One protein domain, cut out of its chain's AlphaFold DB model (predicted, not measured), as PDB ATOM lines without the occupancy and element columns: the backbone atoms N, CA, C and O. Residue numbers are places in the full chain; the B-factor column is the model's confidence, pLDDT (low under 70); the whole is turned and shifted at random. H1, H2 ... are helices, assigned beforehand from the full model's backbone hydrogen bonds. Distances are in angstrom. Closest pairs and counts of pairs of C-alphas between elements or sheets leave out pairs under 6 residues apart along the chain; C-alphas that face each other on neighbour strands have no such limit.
ATOM      1  N   ALA A 656      17.658   7.571 -21.231       85.38
ATOM      2  CA  ALA A 656      18.170   6.294 -21.711       85.38
ATOM      3  C   ALA A 656      19.664   6.121 -21.398       85.38
ATOM      4  O   ALA A 656      20.059   5.034 -20.981       85.38
ATOM      5  N   ALA A 657      20.471   7.183 -21.490       90.00
ATOM      6  CA  ALA A 657      21.868   7.152 -21.056       90.00
ATOM      7  C   ALA A 657      21.963   6.896 -19.542       90.00
ATOM      8  O   ALA A 657      22.724   6.041 -19.092       90.00
ATOM      9  N   VAL A 658      21.114   7.546 -18.736       89.44
ATOM     10  CA  VAL A 658      21.039   7.284 -17.286       89.44
ATOM     11  C   VAL A 658      20.654   5.829 -16.999       89.44
ATOM     12  O   VAL A 658      21.238   5.202 -16.115       89.44
ATOM     13  N   ALA A 659      19.707   5.266 -17.755       87.31
ATOM     14  CA  ALA A 659      19.302   3.873 -17.603       87.31
ATOM     15  C   ALA A 659      20.422   2.887 -17.987       87.31
ATOM     16  O   ALA A 659      20.589   1.874 -17.307       87.31
ATOM     17  N   LEU A 660      21.220   3.194 -19.016       89.88
ATOM     18  CA  LEU A 660      22.416   2.425 -19.377       89.88
ATOM     19  C   LEU A 660      23.478   2.474 -18.269       89.88
ATOM     20  O   LEU A 660      24.038   1.440 -17.909       89.88
ATOM     21  N   ALA A 661      23.698   3.639 -17.656       91.00
ATOM     22  CA  ALA A 661      24.592   3.762 -16.506       91.00
ATOM     23  C   ALA A 661      24.081   2.979 -15.275       91.00
ATOM     24  O   ALA A 661      24.871   2.331 -14.588       91.00
ATOM     25  N   ASP A 662      22.769   2.982 -15.004       88.75
ATOM     26  CA  ASP A 662      22.151   2.143 -13.961       88.75
ATOM     27  C   ASP A 662      22.309   0.638 -14.276       88.75
ATOM     28  O   ASP A 662      22.523  -0.171 -13.368       88.75
ATOM     29  N   GLN A 663      22.244   0.242 -15.551       88.62
ATOM     30  CA  GLN A 663      22.477  -1.140 -15.974       88.62
ATOM     31  C   GLN A 663      23.938  -1.558 -15.770       88.62
ATOM     32  O   GLN A 663      24.190  -2.637 -15.228       88.62
ATOM     33  N   ALA A 664      24.892  -0.707 -16.152       89.25
ATOM     34  CA  ALA A 664      26.313  -0.931 -15.899       89.25
ATOM     35  C   ALA A 664      26.602  -1.039 -14.394       89.25
ATOM     36  O   ALA A 664      27.297  -1.956 -13.960       89.25
ATOM     37  N   LEU A 665      25.974  -0.186 -13.577       90.62
ATOM     38  CA  LEU A 665      26.053  -0.267 -12.119       90.62
ATOM     39  C   LEU A 665      25.549  -1.615 -11.580       90.62
ATOM     40  O   LEU A 665      26.145  -2.177 -10.667       90.62
ATOM     41  N   ALA A 666      24.456  -2.144 -12.138       87.31
ATOM     42  CA  ALA A 666      23.912  -3.440 -11.734       87.31
ATOM     43  C   ALA A 666      24.809  -4.629 -12.131       87.31
ATOM     44  O   ALA A 666      24.718  -5.687 -11.504       87.31
ATOM     45  N   ALA A 667      25.654  -4.467 -13.155       85.25
ATOM     46  CA  ALA A 667      26.660  -5.449 -13.564       85.25
ATOM     47  C   ALA A 667      27.968  -5.346 -12.750       85.25
ATOM     48  O   ALA A 667      28.699  -6.334 -12.639       85.25
ATOM     49  N   GLY A 668      28.243  -4.174 -12.170       82.12
ATOM     50  CA  GLY A 668      29.422  -3.875 -11.359       82.12
ATOM     51  C   GLY A 668      29.372  -4.389  -9.912       82.12
ATOM     52  O   GLY A 668      28.506  -5.157  -9.490       82.12
ATOM     53  N   SER A 669      30.363  -3.979  -9.117       77.06
ATOM     54  CA  SER A 669      30.486  -4.344  -7.697       77.06
ATOM     55  C   SER A 669      29.430  -3.636  -6.833       77.06
ATOM     56  O   SER A 669      29.170  -2.452  -7.023       77.06
ATOM     57  N   GLU A 670      28.904  -4.303  -5.790       74.25
ATOM     58  CA  GLU A 670      27.889  -3.747  -4.859       74.25
ATOM     59  C   GLU A 670      28.301  -2.425  -4.157       74.25
ATOM     60  O   GLU A 670      27.482  -1.808  -3.476       74.25
ATOM     61  N   ALA A 671      29.565  -2.001  -4.269       72.94
ATOM     62  CA  ALA A 671      30.089  -0.777  -3.659       72.94
ATOM     63  C   ALA A 671      30.077   0.458  -4.580       72.94
ATOM     64  O   ALA A 671      30.390   1.553  -4.107       72.94
ATOM     65  N   GLU A 672      29.762   0.305  -5.866       84.94
ATOM     66  CA  GLU A 672      29.745   1.421  -6.810       84.94
ATOM     67  C   GLU A 672      28.466   2.258  -6.684       84.94
ATOM     68  O   GLU A 672      27.433   1.827  -6.173       84.94
ATOM     69  N   THR A 673      28.551   3.510  -7.120       88.88
ATOM     70  CA  THR A 673      27.394   4.400  -7.267       88.88
ATOM     71  C   THR A 673      27.271   4.771  -8.735       88.88
ATOM     72  O   THR A 673      28.287   4.809  -9.426       88.88
ATOM     73  N   ILE A 674      26.070   5.101  -9.220       86.75
ATOM     74  CA  ILE A 674      25.890   5.534 -10.620       86.75
ATOM     75  C   ILE A 674      26.843   6.682 -10.977       86.75
ATOM     76  O   ILE A 674      27.418   6.725 -12.055       86.75
ATOM     77  N   THR A 675      27.079   7.590 -10.034       88.81
ATOM     78  CA  THR A 675      27.986   8.716 -10.212       88.81
ATOM     79  C   THR A 675      29.435   8.273 -10.426       88.81
ATOM     80  O   THR A 675      30.148   8.894 -11.208       88.81
ATOM     81  N   MET A 676      29.869   7.194  -9.765       89.75
ATOM     82  CA  MET A 676      31.175   6.588 -10.034       89.75
ATOM     83  C   MET A 676      31.204   5.939 -11.414       89.75
ATOM     84  O   MET A 676      32.171   6.151 -12.125       89.75
ATOM     85  N   VAL A 677      30.143   5.232 -11.814       92.50
ATOM     86  CA  VAL A 677      30.051   4.613 -13.148       92.50
ATOM     87  C   VAL A 677      30.142   5.666 -14.251       92.50
ATOM     88  O   VAL A 677      30.949   5.518 -15.157       92.50
ATOM     89  N   ILE A 678      29.400   6.771 -14.141       93.31
ATOM     90  CA  ILE A 678      29.462   7.870 -15.117       93.31
ATOM     91  C   ILE A 678      30.851   8.518 -15.120       93.31
ATOM     92  O   ILE A 678      31.405   8.789 -16.180       93.31
ATOM     93  N   SER A 679      31.448   8.740 -13.946       93.06
ATOM     94  CA  SER A 679      32.809   9.275 -13.869       93.06
ATOM     95  C   SER A 679      33.842   8.334 -14.499       93.06
ATOM     96  O   SER A 679      34.787   8.821 -15.115       93.06
ATOM     97  N   THR A 680      33.691   7.019 -14.333       94.44
ATOM     98  CA  THR A 680      34.547   6.012 -14.970       94.44
ATOM     99  C   THR A 680      34.340   6.020 -16.478       94.44
ATOM    100  O   THR A 680      35.319   6.113 -17.204       94.44
ATOM    101  N   ALA A 681      33.088   6.030 -16.939       96.06
ATOM    102  CA  ALA A 681      32.744   6.092 -18.354       96.06
ATOM    103  C   ALA A 681      33.373   7.315 -19.037       96.06
ATOM    104  O   ALA A 681      34.049   7.170 -20.048       96.06
ATOM    105  N   VAL A 682      33.250   8.507 -18.439       96.50
ATOM    106  CA  VAL A 682      33.900   9.728 -18.947       96.50
ATOM    107  C   VAL A 682      35.421   9.586 -18.952       96.50
ATOM    108  O   VAL A 682      36.063   9.958 -19.929       96.50
ATOM    109  N   SER A 683      36.019   9.040 -17.890       96.06
ATOM    110  CA  SER A 683      37.473   8.853 -17.832       96.06
ATOM    111  C   SER A 683      37.985   7.884 -18.901       96.06
ATOM    112  O   SER A 683      39.054   8.121 -19.462       96.06
ATOM    113  N   GLU A 684      37.269   6.790 -19.153       96.12
ATOM    114  CA  GLU A 684      37.644   5.793 -20.155       96.12
ATOM    115  C   GLU A 684      37.396   6.303 -21.569       96.12
ATOM    116  O   GLU A 684      38.267   6.153 -22.415       96.12
ATOM    117  N   TYR A 685      36.288   7.001 -21.802       97.25
ATOM    118  CA  TYR A 685      35.998   7.614 -23.094       97.25
ATOM    119  C   TYR A 685      37.014   8.706 -23.456       97.25
ATOM    120  O   TYR A 685      37.514   8.738 -24.572       97.25
ATOM    121  N   VAL A 686      37.426   9.546 -22.497       96.00
ATOM    122  CA  VAL A 686      38.535  10.498 -22.705       96.00
ATOM    123  C   VAL A 686      39.829   9.763 -23.061       96.00
ATOM    124  O   VAL A 686      40.571  10.213 -23.930       96.00
ATOM    125  N   ALA A 687      40.124   8.638 -22.403       93.19
ATOM    126  CA  ALA A 687      41.300   7.839 -22.738       93.19
ATOM    127  C   ALA A 687      41.190   7.219 -24.141       93.19
ATOM    128  O   ALA A 687      42.179   7.227 -24.869       93.19
ATOM    129  N   ALA A 688      40.001   6.755 -24.529       93.38
ATOM    130  CA  ALA A 688      39.711   6.201 -25.847       93.38
ATOM    131  C   ALA A 688      39.857   7.255 -26.953       93.38
ATOM    132  O   ALA A 688      40.551   7.005 -27.932       93.38
ATOM    133  N   LEU A 689      39.319   8.464 -26.758       92.25
ATOM    134  CA  LEU A 689      39.497   9.596 -27.677       92.25
ATOM    135  C   LEU A 689      40.981   9.938 -27.872       92.25
ATOM    136  O   LEU A 689      41.429  10.209 -28.981       92.25
ATOM    137  N   LEU A 690      41.770   9.899 -26.793       88.50
ATOM    138  CA  LEU A 690      43.214  10.150 -26.855       88.50
ATOM    139  C   LEU A 690      44.001   9.004 -27.509       88.50
ATOM    140  O   LEU A 690      45.089   9.244 -28.032       88.50
ATOM    141  N   ALA A 691      43.489   7.777 -27.434       85.88
ATOM    142  CA  ALA A 691      44.080   6.595 -28.052       85.88
ATOM    143  C   ALA A 691      43.661   6.412 -29.521       85.88
ATOM    144  O   ALA A 691      44.327   5.671 -30.240       85.88
ATOM    145  N   GLY A 692      42.605   7.102 -29.967       89.56
ATOM    146  CA  GLY A 692      41.974   6.891 -31.272       89.56
ATOM    147  C   GLY A 692      40.983   5.719 -31.300       89.56
ATOM    148  O   GLY A 692      40.524   5.347 -32.372       89.56
ATOM    149  N   ASP A 693      40.645   5.152 -30.138       90.94
ATOM    150  CA  ASP A 693      39.649   4.078 -29.987       90.94
ATOM    151  C   ASP A 693      38.203   4.618 -29.956       90.94
ATOM    152  O   ASP A 693      37.242   3.859 -30.082       90.94
ATOM    153  N   ALA A 694      38.050   5.929 -29.750       93.62
ATOM    154  CA  ALA A 694      36.812   6.676 -29.935       93.62
ATOM    155  C   ALA A 694      37.079   7.853 -30.878       93.62
ATOM    156  O   ALA A 694      38.157   8.454 -30.836       93.62
ATOM    157  N   ALA A 695      36.106   8.180 -31.723       90.00
ATOM    158  CA  ALA A 695      36.250   9.164 -32.791       90.00
ATOM    159  C   ALA A 695      35.701  10.553 -32.420       90.00
ATOM    160  O   ALA A 695      36.145  11.552 -32.980       90.00
ATOM    161  N   GLY A 696      34.751  10.638 -31.483       90.88
ATOM    162  CA  GLY A 696      34.064  11.881 -31.115       90.88
ATOM    163  C   GLY A 696      33.228  12.481 -32.251       90.88
ATOM    164  O   GLY A 696      33.034  13.696 -32.291       90.88
ATOM    165  N   THR A 697      32.770  11.646 -33.189       93.31
ATOM    166  CA  THR A 697      32.008  12.029 -34.389       93.31
ATOM    167  C   THR A 697      30.494  11.914 -34.172       93.31
ATOM    168  O   THR A 697      30.041  11.434 -33.134       93.31
ATOM    169  N   GLU A 698      29.687  12.318 -35.165       88.31
ATOM    170  CA  GLU A 698      28.216  12.216 -35.104       88.31
ATOM    171  C   GLU A 698      27.727  10.779 -34.874       88.31
ATOM    172  O   GLU A 698      26.692  10.577 -34.248       88.31
ATOM    173  N   GLU A 699      28.488   9.770 -35.315       85.12
ATOM    174  CA  GLU A 699      28.158   8.352 -35.106       85.12
ATOM    175  C   GLU A 699      28.230   7.938 -33.624       85.12
ATOM    176  O   GLU A 699      27.592   6.963 -33.225       85.12
ATOM    177  N   GLU A 700      28.978   8.682 -32.805       86.94
ATOM    178  CA  GLU A 700      29.111   8.458 -31.363       86.94
ATOM    179  C   GLU A 700      28.186   9.354 -30.526       86.94
ATOM    180  O   GLU A 700      28.105   9.174 -29.306       86.94
ATOM    181  N   LEU A 701      27.451  10.288 -31.148       88.06
ATOM    182  CA  LEU A 701      26.404  11.024 -30.450       88.06
ATOM    183  C   LEU A 701      25.333  10.046 -29.974       88.06
ATOM    184  O   LEU A 701      24.825   9.208 -30.720       88.06
ATOM    185  N   PHE A 702      24.957  10.173 -28.704       85.06
ATOM    186  CA  PHE A 702      23.900   9.360 -28.129       85.06
ATOM    187  C   PHE A 702      22.521   9.861 -28.584       85.06
ATOM    188  O   PHE A 702      21.759  10.463 -27.828       85.06
ATOM    189  N   GLU A 703      22.182   9.597 -29.843       84.12
ATOM    190  CA  GLU A 703      20.886   9.939 -30.413       84.12
ATOM    191  C   GLU A 703      19.978   8.715 -30.526       84.12
ATOM    192  O   GLU A 703      20.316   7.676 -31.094       84.12
ATOM    193  N   ILE A 704      18.761   8.848 -29.998       77.75
ATOM    194  CA  ILE A 704      17.700   7.861 -30.196       77.75
ATOM    195  C   ILE A 704      16.842   8.348 -31.359       77.75
ATOM    196  O   ILE A 704      15.861   9.073 -31.169       77.75
ATOM    197  N   ASP A 705      17.224   7.948 -32.572       77.31
ATOM    198  CA  ASP A 705      16.417   8.195 -33.764       77.31
ATOM    199  C   ASP A 705      15.250   7.193 -33.850       77.31
ATOM    200  O   ASP A 705      15.402   5.977 -33.695       77.31
ATOM    201  N   PHE A 706      14.049   7.713 -34.102       74.88
ATOM    202  CA  PHE A 706      12.848   6.918 -34.323       74.88
ATOM    203  C   PHE A 706      12.449   6.999 -35.799       74.88
ATOM    204  O   PHE A 706      11.624   7.822 -36.189       74.88
ATOM    205  N   GLN A 707      12.963   6.079 -36.619       72.50
ATOM    206  CA  GLN A 707      12.555   5.953 -38.025       72.50
ATOM    207  C   GLN A 707      11.307   5.072 -38.172       72.50
ATOM    208  O   GLN A 707      11.346   3.918 -38.614       72.50
ATOM    209  N   GLY A 708      10.163   5.608 -37.751       73.19
ATOM    210  CA  GLY A 708       8.869   4.956 -37.912       73.19
ATOM    211  C   GLY A 708       8.290   5.141 -39.317       73.19
ATOM    212  O   GLY A 708       8.514   6.139 -39.990       73.19
ATOM    213  N   SER A 709       7.444   4.208 -39.776       77.44
ATOM    214  CA  SER A 709       6.603   4.518 -40.946       77.44
ATOM    215  C   SER A 709       5.710   5.733 -40.630       77.44
ATOM    216  O   SER A 709       5.217   5.819 -39.499       77.44
ATOM    217  N   PRO A 710       5.367   6.597 -41.605       78.25
ATOM    218  CA  PRO A 710       4.498   7.755 -41.360       78.25
ATOM    219  C   PRO A 710       3.152   7.395 -40.703       78.25
ATOM    220  O   PRO A 710       2.559   8.183 -39.969       78.25
ATOM    221  N   ALA A 711       2.664   6.170 -40.937       72.94
ATOM    222  CA  ALA A 711       1.462   5.640 -40.298       72.94
ATOM    223  C   ALA A 711       1.663   5.311 -38.806       72.94
ATOM    224  O   ALA A 711       0.751   5.520 -38.009       72.94
ATOM    225  N   ALA A 712       2.838   4.802 -38.429       70.81
ATOM    226  CA  ALA A 712       3.198   4.516 -37.042       70.81
ATOM    227  C   ALA A 712       3.458   5.809 -36.258       70.81
ATOM    228  O   ALA A 712       2.936   5.957 -35.157       70.81
ATOM    229  N   GLU A 713       4.164   6.773 -36.851       80.62
ATOM    230  CA  GLU A 713       4.360   8.106 -36.265       80.62
ATOM    231  C   GLU A 713       3.033   8.836 -36.056       80.62
ATOM    232  O   GLU A 713       2.773   9.380 -34.983       80.62
ATOM    233  N   GLY A 714       2.150   8.802 -37.062       79.12
ATOM    234  CA  GLY A 714       0.812   9.376 -36.959       79.12
ATOM    235  C   GLY A 714      -0.043   8.704 -35.881       79.12
ATOM    236  O   GLY A 714      -0.806   9.382 -35.196       79.12
ATOM    237  N   ALA A 715       0.095   7.387 -35.692       76.12
ATOM    238  CA  ALA A 715      -0.605   6.654 -34.640       76.12
ATOM    239  C   ALA A 715      -0.050   6.959 -33.239       76.12
ATOM    240  O   ALA A 715      -0.838   7.127 -32.311       76.12
ATOM    241  N   LEU A 716       1.273   7.070 -33.085       76.25
ATOM    242  CA  LEU A 716       1.920   7.433 -31.821       76.25
ATOM    243  C   LEU A 716       1.548   8.856 -31.403       76.25
ATOM    244  O   LEU A 716       1.046   9.048 -30.298       76.25
ATOM    245  N   ARG A 717       1.648   9.830 -32.315       80.75
ATOM    246  CA  ARG A 717       1.213  11.215 -32.058       80.75
ATOM    247  C   ARG A 717      -0.276  11.336 -31.723       80.75
ATOM    248  O   ARG A 717      -0.667  12.284 -31.063       80.75
ATOM    249  N   ALA A 718      -1.117  10.399 -32.164       79.31
ATOM    250  CA  ALA A 718      -2.548  10.405 -31.843       79.31
ATOM    251  C   ALA A 718      -2.883   9.819 -30.457       79.31
ATOM    252  O   ALA A 718      -4.016   9.965 -29.995       79.31
ATOM    253  N   VAL A 719      -1.945   9.101 -29.831       72.38
ATOM    254  CA  VAL A 719      -2.128   8.425 -28.533       72.38
ATOM    255  C   VAL A 719      -1.415   9.167 -27.404       72.38
ATOM    256  O   VAL A 719      -1.830   9.066 -26.249       72.38
ATOM    257  N   VAL A 720      -0.354   9.893 -27.738       77.88
ATOM    258  CA  VAL A 720       0.480  10.650 -26.806       77.88
ATOM    259  C   VAL A 720      -0.159  12.023 -26.571       77.88
ATOM    260  O   VAL A 720      -0.627  12.649 -27.517       77.88
ATOM    261  N   ASP A 721      -0.247  12.446 -25.308       67.19
ATOM    262  CA  ASP A 721      -0.790  13.761 -24.929       67.19
ATOM    263  C   ASP A 721       0.123  14.889 -25.456       67.19
ATOM    264  O   ASP A 721       1.311  14.656 -25.685       67.19
ATOM    265  N   ASP A 722      -0.393  16.113 -25.614       67.06
ATOM    266  CA  ASP A 722       0.340  17.268 -26.192       67.06
ATOM    267  C   ASP A 722       1.599  17.698 -25.383       67.06
ATOM    268  O   ASP A 722       2.268  18.667 -25.740       67.06
ATOM    269  N   GLU A 723       1.925  17.018 -24.279       68.19
ATOM    270  CA  GLU A 723       3.032  17.348 -23.368       68.19
ATOM    271  C   GLU A 723       4.388  16.727 -23.752       68.19
ATOM    272  O   GLU A 723       5.379  16.994 -23.079       68.19
ATOM    273  N   VAL A 724       4.472  15.920 -24.815       72.38
ATOM    274  CA  VAL A 724       5.746  15.311 -25.239       72.38
ATOM    275  C   VAL A 724       6.427  16.169 -26.307       72.38
ATOM    276  O   VAL A 724       5.884  16.372 -27.392       72.38
ATOM    277  N   GLU A 725       7.643  16.633 -26.006       75.44
ATOM    278  CA  GLU A 725       8.419  17.539 -26.867       75.44
ATOM    279  C   GLU A 725       8.809  16.911 -28.217       75.44
ATOM    280  O   GLU A 725       8.804  17.596 -29.242       75.44
ATOM    281  N   SER A 726       9.093  15.602 -28.256       84.50
ATOM    282  CA  SER A 726       9.398  14.874 -29.495       84.50
ATOM    283  C   SER A 726       9.124  13.366 -29.385       84.50
ATOM    284  O   SER A 726       9.063  12.795 -28.296       84.50
ATOM    285  N   LEU A 727       8.966  12.685 -30.529       80.88
ATOM    286  CA  LEU A 727       8.838  11.218 -30.552       80.88
ATOM    287  C   LEU A 727      10.132  10.521 -30.101       80.88
ATOM    288  O   LEU A 727      10.048   9.456 -29.495       80.88
ATOM    289  N   SER A 728      11.292  11.134 -30.337       80.06
ATOM    290  CA  SER A 728      12.590  10.658 -29.845       80.06
ATOM    291  C   SER A 728      12.682  10.745 -28.322       80.06
ATOM    292  O   SER A 728      13.118   9.788 -27.692       80.06
ATOM    293  N   ALA A 729      12.173  11.820 -27.706       79.94
ATOM    294  CA  ALA A 729      12.085  11.933 -26.248       79.94
ATOM    295  C   ALA A 729      11.172  10.848 -25.654       79.94
ATOM    296  O   ALA A 729      11.536  10.181 -24.690       79.94
ATOM    297  N   LEU A 730      10.021  10.587 -26.287       81.19
ATOM    298  CA  LEU A 730       9.137   9.488 -25.885       81.19
ATOM    299  C   LEU A 730       9.802   8.113 -26.035       81.19
ATOM    300  O   LEU A 730       9.604   7.233 -25.196       81.19
ATOM    301  N   ALA A 731      10.564   7.904 -27.112       80.75
ATOM    302  CA  ALA A 731      11.307   6.670 -27.333       80.75
ATOM    303  C   ALA A 731      12.404   6.494 -26.275       80.75
ATOM    304  O   ALA A 731      12.509   5.415 -25.694       80.75
ATOM    305  N   ALA A 732      13.147   7.558 -25.965       80.12
ATOM    306  CA  ALA A 732      14.157   7.583 -24.916       80.12
ATOM    307  C   ALA A 732      13.561   7.261 -23.538       80.12
ATOM    308  O   ALA A 732      14.064   6.378 -22.847       80.12
ATOM    309  N   GLU A 733      12.438   7.881 -23.165       80.88
ATOM    310  CA  GLU A 733      11.716   7.567 -21.925       80.88
ATOM    311  C   GLU A 733      11.188   6.125 -21.902       80.88
ATOM    312  O   GLU A 733      11.258   5.444 -20.876       80.88
ATOM    313  N   GLY A 734      10.677   5.632 -23.033       80.12
ATOM    314  CA  GLY A 734      10.191   4.261 -23.168       80.12
ATOM    315  C   GLY A 734      11.302   3.219 -23.021       80.12
ATOM    316  O   GLY A 734      11.107   2.206 -22.346       80.12
ATOM    317  N   ILE A 735      12.469   3.478 -23.614       78.56
ATOM    318  CA  ILE A 735      13.675   2.651 -23.480       78.56
ATOM    319  C   ILE A 735      14.182   2.707 -22.037       78.56
ATOM    320  O   ILE A 735      14.401   1.659 -21.430       78.56
ATOM    321  N   ALA A 736      14.277   3.902 -21.450       81.06
ATOM    322  CA  ALA A 736      14.692   4.082 -20.065       81.06
ATOM    323  C   ALA A 736      13.796   3.300 -19.091       81.06
ATOM    324  O   ALA A 736      14.305   2.566 -18.249       81.06
ATOM    325  N   ALA A 737      12.469   3.367 -19.258       80.44
ATOM    326  CA  ALA A 737      11.505   2.627 -18.439       80.44
ATOM    327  C   ALA A 737      11.545   1.103 -18.663       80.44
ATOM    328  O   ALA A 737      11.114   0.332 -17.801       80.44
ATOM    329  N   ALA A 738      12.015   0.650 -19.828       78.19
ATOM    330  CA  ALA A 738      12.207  -0.770 -20.111       78.19
ATOM    331  C   ALA A 738      13.498  -1.319 -19.479       78.19
ATOM    332  O   ALA A 738      13.529  -2.490 -19.097       78.19
ATOM    333  N   ILE A 739      14.536  -0.484 -19.371       78.94
ATOM    334  CA  ILE A 739      15.857  -0.851 -18.844       78.94
ATOM    335  C   ILE A 739      15.925  -0.675 -17.317       78.94
ATOM    336  O   ILE A 739      16.435  -1.556 -16.626       78.94
ATOM    337  N   SER A 740      15.373   0.413 -16.773       76.69
ATOM    338  CA  SER A 740      15.419   0.746 -15.343       76.69
ATOM    339  C   SER A 740      14.021   0.856 -14.731       76.69
ATOM    340  O   SER A 740      13.086   1.383 -15.324       76.69
ATOM    341  N   SER A 741      13.867   0.361 -13.497       64.88
ATOM    342  CA  SER A 741      12.607   0.453 -12.740       64.88
ATOM    343  C   SER A 741      12.389   1.803 -12.043       64.88
ATOM    344  O   SER A 741      11.357   1.988 -11.394       64.88
ATOM    345  N   ASP A 742      13.367   2.712 -12.115       66.81
ATOM    346  CA  ASP A 742      13.327   4.032 -11.487       66.81
ATOM    347  C   ASP A 742      13.186   5.132 -12.551       66.81
ATOM    348  O   ASP A 742      14.150   5.507 -13.210       66.81
ATOM    349  N   ASN A 743      11.973   5.666 -12.712       59.69
ATOM    350  CA  ASN A 743      11.632   6.668 -13.733       59.69
ATOM    351  C   ASN A 743      12.086   8.099 -13.360       59.69
ATOM    352  O   ASN A 743      11.372   9.065 -13.643       59.69
ATOM    353  N   SER A 744      13.210   8.274 -12.658       59.16
ATOM    354  CA  SER A 744      13.717   9.621 -12.366       59.16
ATOM    355  C   SER A 744      14.421  10.201 -13.600       59.16
ATOM    356  O   SER A 744      15.548   9.849 -13.915       59.16
ATOM    357  N   VAL A 745      13.720  11.102 -14.300       60.28
ATOM    358  CA  VAL A 745      14.094  11.684 -15.612       60.28
ATOM    359  C   VAL A 745      15.323  12.611 -15.542       60.28
ATOM    360  O   VAL A 745      15.871  12.990 -16.564       60.28
ATOM    361  N   SER A 746      15.795  12.975 -14.348       61.03
ATOM    362  CA  SER A 746      16.959  13.849 -14.185       61.03
ATOM    363  C   SER A 746      17.713  13.499 -12.903       61.03
ATOM    364  O   SER A 746      17.108  13.377 -11.831       61.03
ATOM    365  N   ARG A 747      19.034  13.318 -13.012       68.31
ATOM    366  CA  ARG A 747      19.935  13.077 -11.880       68.31
ATOM    367  C   ARG A 747      21.035  14.131 -11.871       68.31
ATOM    368  O   ARG A 747      21.698  14.355 -12.871       68.31
ATOM    369  N   GLU A 748      21.237  14.750 -10.714       66.44
ATOM    370  CA  GLU A 748      22.293  15.740 -10.496       66.44
ATOM    371  C   GLU A 748      23.649  15.030 -10.324       66.44
ATOM    372  O   GLU A 748      23.817  14.212  -9.413       66.44
ATOM    373  N   ILE A 749      24.614  15.320 -11.203       72.56
ATOM    374  CA  ILE A 749      25.939  14.685 -11.210       72.56
ATOM    375  C   ILE A 749      26.994  15.712 -10.799       72.56
ATOM    376  O   ILE A 749      27.416  16.543 -11.590       72.56
ATOM    377  N   ASN A 750      27.460  15.612  -9.553       67.50
ATOM    378  CA  ASN A 750      28.389  16.578  -8.951       67.50
ATOM    379  C   ASN A 750      29.867  16.124  -8.953       67.50
ATOM    380  O   ASN A 750      30.677  16.677  -8.217       67.50
ATOM    381  N   VAL A 751      30.232  15.081  -9.710       69.25
ATOM    382  CA  VAL A 751      31.550  14.404  -9.585       69.25
ATOM    383  C   VAL A 751      32.441  14.567 -10.822       69.25
ATOM    384  O   VAL A 751      33.572  14.095 -10.844       69.25
ATOM    385  N   LEU A 752      32.002  15.325 -11.830       83.06
ATOM    386  CA  LEU A 752      32.824  15.601 -13.013       83.06
ATOM    387  C   LEU A 752      33.825  16.751 -12.814       83.06
ATOM    388  O   LEU A 752      34.523  17.106 -13.757       83.06
ATOM    389  N   GLU A 753      33.987  17.278 -11.592       83.25
ATOM    390  CA  GLU A 753      34.957  18.349 -11.299       83.25
ATOM    391  C   GLU A 753      36.385  18.017 -11.754       83.25
ATOM    392  O   GLU A 753      37.082  18.878 -12.289       83.25
ATOM    393  N   SER A 754      36.824  16.765 -11.590       85.56
ATOM    394  CA  SER A 754      38.146  16.331 -12.057       85.56
ATOM    395  C   SER A 754      38.245  16.188 -13.579       85.56
ATOM    396  O   SER A 754      39.353  16.085 -14.098       85.56
ATOM    397  N   HIS A 755      37.109  16.183 -14.279       90.81
ATOM    398  CA  HIS A 755      36.999  15.951 -15.716       90.81
ATOM    399  C   HIS A 755      36.663  17.214 -16.514       90.81
ATOM    400  O   HIS A 755      36.901  17.209 -17.716       90.81
ATOM    401  N   TYR A 756      36.211  18.311 -15.888       91.38
ATOM    402  CA  TYR A 756      35.836  19.536 -16.613       91.38
ATOM    403  C   TYR A 756      36.930  20.055 -17.536       91.38
ATOM    404  O   TYR A 756      36.640  20.421 -18.659       91.38
ATOM    405  N   ARG A 757      38.203  19.988 -17.130       90.94
ATOM    406  CA  ARG A 757      39.302  20.402 -18.012       90.94
ATOM    407  C   ARG A 757      39.366  19.575 -19.304       90.94
ATOM    408  O   ARG A 757      39.727  20.113 -20.347       90.94
ATOM    409  N   TYR A 758      39.076  18.278 -19.228       92.69
ATOM    410  CA  TYR A 758      39.041  17.402 -20.400       92.69
ATOM    411  C   TYR A 758      37.780  17.649 -21.222       92.69
ATOM    412  O   TYR A 758      37.888  17.771 -22.433       92.69
ATOM    413  N   LEU A 759      36.628  17.820 -20.572       93.75
ATOM    414  CA  LEU A 759      35.374  18.161 -21.246       93.75
ATOM    415  C   LEU A 759      35.471  19.511 -21.975       93.75
ATOM    416  O   LEU A 759      35.113  19.590 -23.138       93.75
ATOM    417  N   ASP A 760      36.061  20.536 -21.355       94.31
ATOM    418  CA  ASP A 760      36.375  21.824 -21.993       94.31
ATOM    419  C   ASP A 760      37.278  21.654 -23.210       94.31
ATOM    420  O   ASP A 760      37.117  22.344 -24.211       94.31
ATOM    421  N   SER A 761      38.253  20.746 -23.121       92.00
ATOM    422  CA  SER A 761      39.167  20.474 -24.231       92.00
ATOM    423  C   SER A 761      38.466  19.731 -25.367       92.00
ATOM    424  O   SER A 761      38.811  19.964 -26.517       92.00
ATOM    425  N   ILE A 762      37.494  18.870 -25.049       93.44
ATOM    426  CA  ILE A 762      36.656  18.182 -26.034       93.44
ATOM    427  C   ILE A 762      35.744  19.195 -26.736       93.44
ATOM    428  O   ILE A 762      35.750  19.242 -27.955       93.44
ATOM    429  N   LEU A 763      35.045  20.058 -25.991       93.75
ATOM    430  CA  LEU A 763      34.161  21.082 -26.568       93.75
ATOM    431  C   LEU A 763      34.901  22.172 -27.350       93.75
ATOM    432  O   LEU A 763      34.328  22.804 -28.228       93.75
ATOM    433  N   ALA A 764      36.159  22.445 -27.003       90.69
ATOM    434  CA  ALA A 764      36.996  23.393 -27.733       90.69
ATOM    435  C   ALA A 764      37.688  22.769 -28.955       90.69
ATOM    436  O   ALA A 764      38.409  23.480 -29.657       90.69
ATOM    437  N   ASN A 765      37.544  21.458 -29.162       88.44
ATOM    438  CA  ASN A 765      38.109  20.770 -30.308       88.44
ATOM    439  C   ASN A 765      37.049  20.640 -31.403       88.44
ATOM    440  O   ASN A 765      36.151  19.814 -31.288       88.44
ATOM    441  N   ASP A 766      37.202  21.428 -32.469       91.62
ATOM    442  CA  ASP A 766      36.289  21.440 -33.618       91.62
ATOM    443  C   ASP A 766      36.242  20.089 -34.370       91.62
ATOM    444  O   ASP A 766      35.330  19.869 -35.165       91.62
ATOM    445  N   ASP A 767      37.194  19.178 -34.117       85.88
ATOM    446  CA  ASP A 767      37.180  17.810 -34.656       85.88
ATOM    447  C   ASP A 767      36.122  16.917 -33.975       85.88
ATOM    448  O   ASP A 767      35.768  15.865 -34.508       85.88
ATOM    449  N   TYR A 768      35.626  17.313 -32.797       92.56
ATOM    450  CA  TYR A 768      34.574  16.600 -32.081       92.56
ATOM    451  C   TYR A 768      33.235  17.320 -32.219       92.56
ATOM    452  O   TYR A 768      33.145  18.540 -32.131       92.56
ATOM    453  N   VAL A 769      32.157  16.558 -32.377       94.38
ATOM    454  CA  VAL A 769      30.829  17.103 -32.725       94.38
ATOM    455  C   VAL A 769      30.041  17.655 -31.533       94.38
ATOM    456  O   VAL A 769      28.871  18.011 -31.663       94.38
ATOM    457  N   PHE A 770      30.646  17.687 -30.349       94.56
ATOM    458  CA  PHE A 770      29.951  18.006 -29.109       94.56
ATOM    459  C   PHE A 770      29.904  19.515 -28.854       94.56
ATOM    460  O   PHE A 770      30.934  20.186 -28.836       94.56
ATOM    461  N   ASP A 771      28.714  20.040 -28.566       92.56
ATOM    462  CA  ASP A 771      28.473  21.462 -28.296       92.56
ATOM    463  C   ASP A 771      28.187  21.773 -26.812       92.56
ATOM    464  O   ASP A 771      28.236  22.935 -26.393       92.56
ATOM    465  N   SER A 772      27.944  20.748 -25.990       94.12
ATOM    466  CA  SER A 772      27.820  20.857 -24.533       94.12
ATOM    467  C   SER A 772      28.328  19.607 -23.806       94.12
ATOM    468  O   SER A 772      28.638  18.579 -24.410       94.12
ATOM    469  N   TYR A 773      28.456  19.674 -22.478       94.25
ATOM    470  CA  TYR A 773      28.952  18.542 -21.690       94.25
ATOM    471  C   TYR A 773      28.004  17.334 -21.713       94.25
ATOM    472  O   TYR A 773      28.471  16.206 -21.573       94.25
ATOM    473  N   GLU A 774      26.693  17.544 -21.855       93.81
ATOM    474  CA  GLU A 774      25.697  16.472 -21.826       93.81
ATOM    475  C   GLU A 774      25.909  15.443 -22.953       93.81
ATOM    476  O   GLU A 774      26.130  14.280 -22.610       93.81
ATOM    477  N   PRO A 775      25.986  15.821 -24.246       94.12
ATOM    478  CA  PRO A 775      26.324  14.901 -25.333       94.12
ATOM    479  C   PRO A 775      27.626  14.119 -25.121       94.12
ATOM    480  O   PRO A 775      27.663  12.917 -25.375       94.12
ATOM    481  N   VAL A 776      28.676  14.763 -24.590       95.62
ATOM    482  CA  VAL A 776      29.964  14.094 -24.310       95.62
ATOM    483  C   VAL A 776      29.791  13.004 -23.253       95.62
ATOM    484  O   VAL A 776      30.319  11.900 -23.377       95.62
ATOM    485  N   VAL A 777      29.060  13.312 -22.179       95.56
ATOM    486  CA  VAL A 777      28.828  12.372 -21.077       95.56
ATOM    487  C   VAL A 777      27.918  11.227 -21.519       95.56
ATOM    488  O   VAL A 777      28.129  10.087 -21.109       95.56
ATOM    489  N   GLU A 778      26.924  11.498 -22.361       95.38
ATOM    490  CA  GLU A 778      26.031  10.475 -22.904       95.38
ATOM    491  C   GLU A 778      26.759   9.526 -23.862       95.38
ATOM    492  O   GLU A 778      26.634   8.307 -23.707       95.38
ATOM    493  N   ALA A 779      27.585  10.063 -24.766       96.12
ATOM    494  CA  ALA A 779      28.466   9.282 -25.633       96.12
ATOM    495  C   ALA A 779      29.420   8.402 -24.812       96.12
ATOM    496  O   ALA A 779      29.521   7.198 -25.044       96.12
ATOM    497  N   ALA A 780      30.029   8.969 -23.764       96.56
ATOM    498  CA  ALA A 780      30.912   8.231 -22.870       96.56
ATOM    499  C   ALA A 780      30.214   7.052 -22.175       96.56
ATOM    500  O   ALA A 780      30.787   5.968 -22.065       96.56
ATOM    501  N   ILE A 781      28.972   7.235 -21.713       95.88
ATOM    502  CA  ILE A 781      28.182   6.155 -21.102       95.88
ATOM    503  C   ILE A 781      27.876   5.061 -22.129       95.88
ATOM    504  O   ILE A 781      28.011   3.878 -21.812       95.88
ATOM    505  N   ALA A 782      27.465   5.437 -23.341       94.81
ATOM    506  CA  ALA A 782      27.143   4.486 -24.398       94.81
ATOM    507  C   ALA A 782      28.365   3.647 -24.793       94.81
ATOM    508  O   ALA A 782      28.287   2.416 -24.779       94.81
ATOM    509  N   TRP A 783      29.497   4.313 -25.028       95.50
ATOM    510  CA  TRP A 783      30.777   3.688 -25.351       95.50
ATOM    511  C   TRP A 783      31.251   2.749 -24.232       95.50
ATOM    512  O   TRP A 783      31.623   1.604 -24.472       95.50
ATOM    513  N   TYR A 784      31.159   3.183 -22.973       95.62
ATOM    514  CA  TYR A 784      31.541   2.359 -21.823       95.62
ATOM    515  C   TYR A 784      30.718   1.065 -21.723       95.62
ATOM    516  O   TYR A 784      31.240   0.001 -21.382       95.62
ATOM    517  N   VAL A 785      29.417   1.131 -22.023       93.94
ATOM    518  CA  VAL A 785      28.542  -0.047 -21.998       93.94
ATOM    519  C   VAL A 785      28.792  -0.967 -23.191       93.94
ATOM    520  O   VAL A 785      28.741  -2.186 -23.013       93.94
ATOM    521  N   SER A 786      29.068  -0.442 -24.387       90.81
ATOM    522  CA  SER A 786      29.406  -1.285 -25.542       90.81
ATOM    523  C   SER A 786      30.719  -2.030 -25.315       90.81
ATOM    524  O   SER A 786      30.737  -3.256 -25.419       90.81
ATOM    525  N   SER A 787      31.769  -1.328 -24.887       89.62
ATOM    526  CA  SER A 787      33.109  -1.899 -24.705       89.62
ATOM    527  C   SER A 787      33.147  -3.006 -23.646       89.62
ATOM    528  O   SER A 787      33.832  -4.012 -23.818       89.62
ATOM    529  N   ASN A 788      32.354  -2.886 -22.575       87.19
ATOM    530  CA  ASN A 788      32.271  -3.915 -21.531       87.19
ATOM    531  C   ASN A 788      31.384  -5.119 -21.892       87.19
ATOM    532  O   ASN A 788      31.417  -6.128 -21.190       87.19
ATOM    533  N   ASN A 789      30.566  -5.035 -22.945       80.25
ATOM    534  CA  ASN A 789      29.769  -6.173 -23.415       80.25
ATOM    535  C   ASN A 789      30.508  -7.031 -24.454       80.25
ATOM    536  O   ASN A 789      30.085  -8.158 -24.718       80.25
ATOM    537  N   GLU A 790      31.583  -6.513 -25.049       70.19
ATOM    538  CA  GLU A 790      32.422  -7.246 -26.005       70.19
ATOM    539  C   GLU A 790      33.517  -8.093 -25.329       70.19
ATOM    540  O   GLU A 790      34.033  -9.031 -25.943       70.19
ATOM    541  N   SER A 791      33.827  -7.807 -24.058       52.06
ATOM    542  CA  SER A 791      34.733  -8.582 -23.192       52.06
ATOM    543  C   SER A 791      34.031  -9.734 -22.474       52.06
ATOM    544  O   SER A 791      34.617 -10.842 -22.407       52.06
TER     545      SER A 791
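AT A GLANCE: This is residues 656 to 791 of the 791 residues of the protein "Exonuclease of the beta-lactamase fold class-like protein" of Halorubrum lacusprofundi (strain ATCC 49239 / DSM 5036 / JCM 8891 / ACAM 34) (UniProt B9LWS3). Two long helices, H2 and H6, cross near their middles almost at right angles and make the core, with H1 packed on H6 and H4 lying side by side with H1. H5 sits at the starting end of H6, and H3 lies far out beyond H4, at the opposite end of the domain from H2 and H5. The printed part has 136 residues with six named helices, H1 to H6 in order, and no named strand; the class is all helix. It is compact, with a radius of gyration of the C-alphas of 16.2 A and spans of 45 by 39 by 30 A.

IN THESE COORDINATES: Find C-alpha 656 at (18.170, 6.294, -21.711); there H1 begins, residues 656 to 667, 16.6 A from first to last C-alpha. Next comes H2, residues 674 to 691, 25.2 A long, starting at C-alpha 674 at (25.890, 5.534, -10.620). H3 is residues 710 to 717, 10.5 A, and H4 is residues 727 to 739, 18.2 A. Further on, H5 spans residues 756 to 763, 10.2 A. H6 runs 26.4 A through residues 773 to 790 and ends at C-alpha 790 at (32.422, -7.246, -26.005).

HOW THE PARTS SIT: Start at H1 and H6, the hubs, which touch three helices each. They touch each other at a steep tilt of 40 degrees, the same way, closest at the C-alphas of Ala 657 and Glu 778, 5.6 A apart. H6 touches H2 about perpendicular at 85 degrees; the closest C-alphas are those of Tyr 685 and Ala 780, 5.1 A apart. Residues 661 to 665 of H1 touch H2, with the C-alphas of Leu 665 and Ile 674 closest at 6.0 A. H4 touches H1 at a shallow tilt of 14 degrees, the same way, and the C-alphas of Ala 656 and Ala 736 come to 4.4 A. The helix packing is mostly crossed: of 6 touching pairs, 1 is at a shallow tilt. Farther out, H5 and H6 only just touch, with 3 pairs of C-alphas within 8 A, closest at Leu 759 and Tyr 773, 6.4 A. H3 and H4 only just touch too, with 3 such pairs, closest at Arg 717 and Leu 727, 7.8 A. Among the pairs that are apart are H3 and H6, and H2 and H4. Look along the backbones: in H1, H2, H3, H4, H5 and H6 every O i to N i+4 pair is within hydrogen-bond range.

THE WHOLE: The two C-alphas farthest apart, those of Ala 711 and Ser 754, are 47.5 A apart. The printed part has no cut and ends at Ser 791, the chain's last residue. Two links are long, H2 to H3 with 18 residues and H4 to H5 with 16. The mean pLDDT of the printed part is 84.3; look for values under 70 at residues 721 to 723, 741 to 748, 750 to 751 and 791.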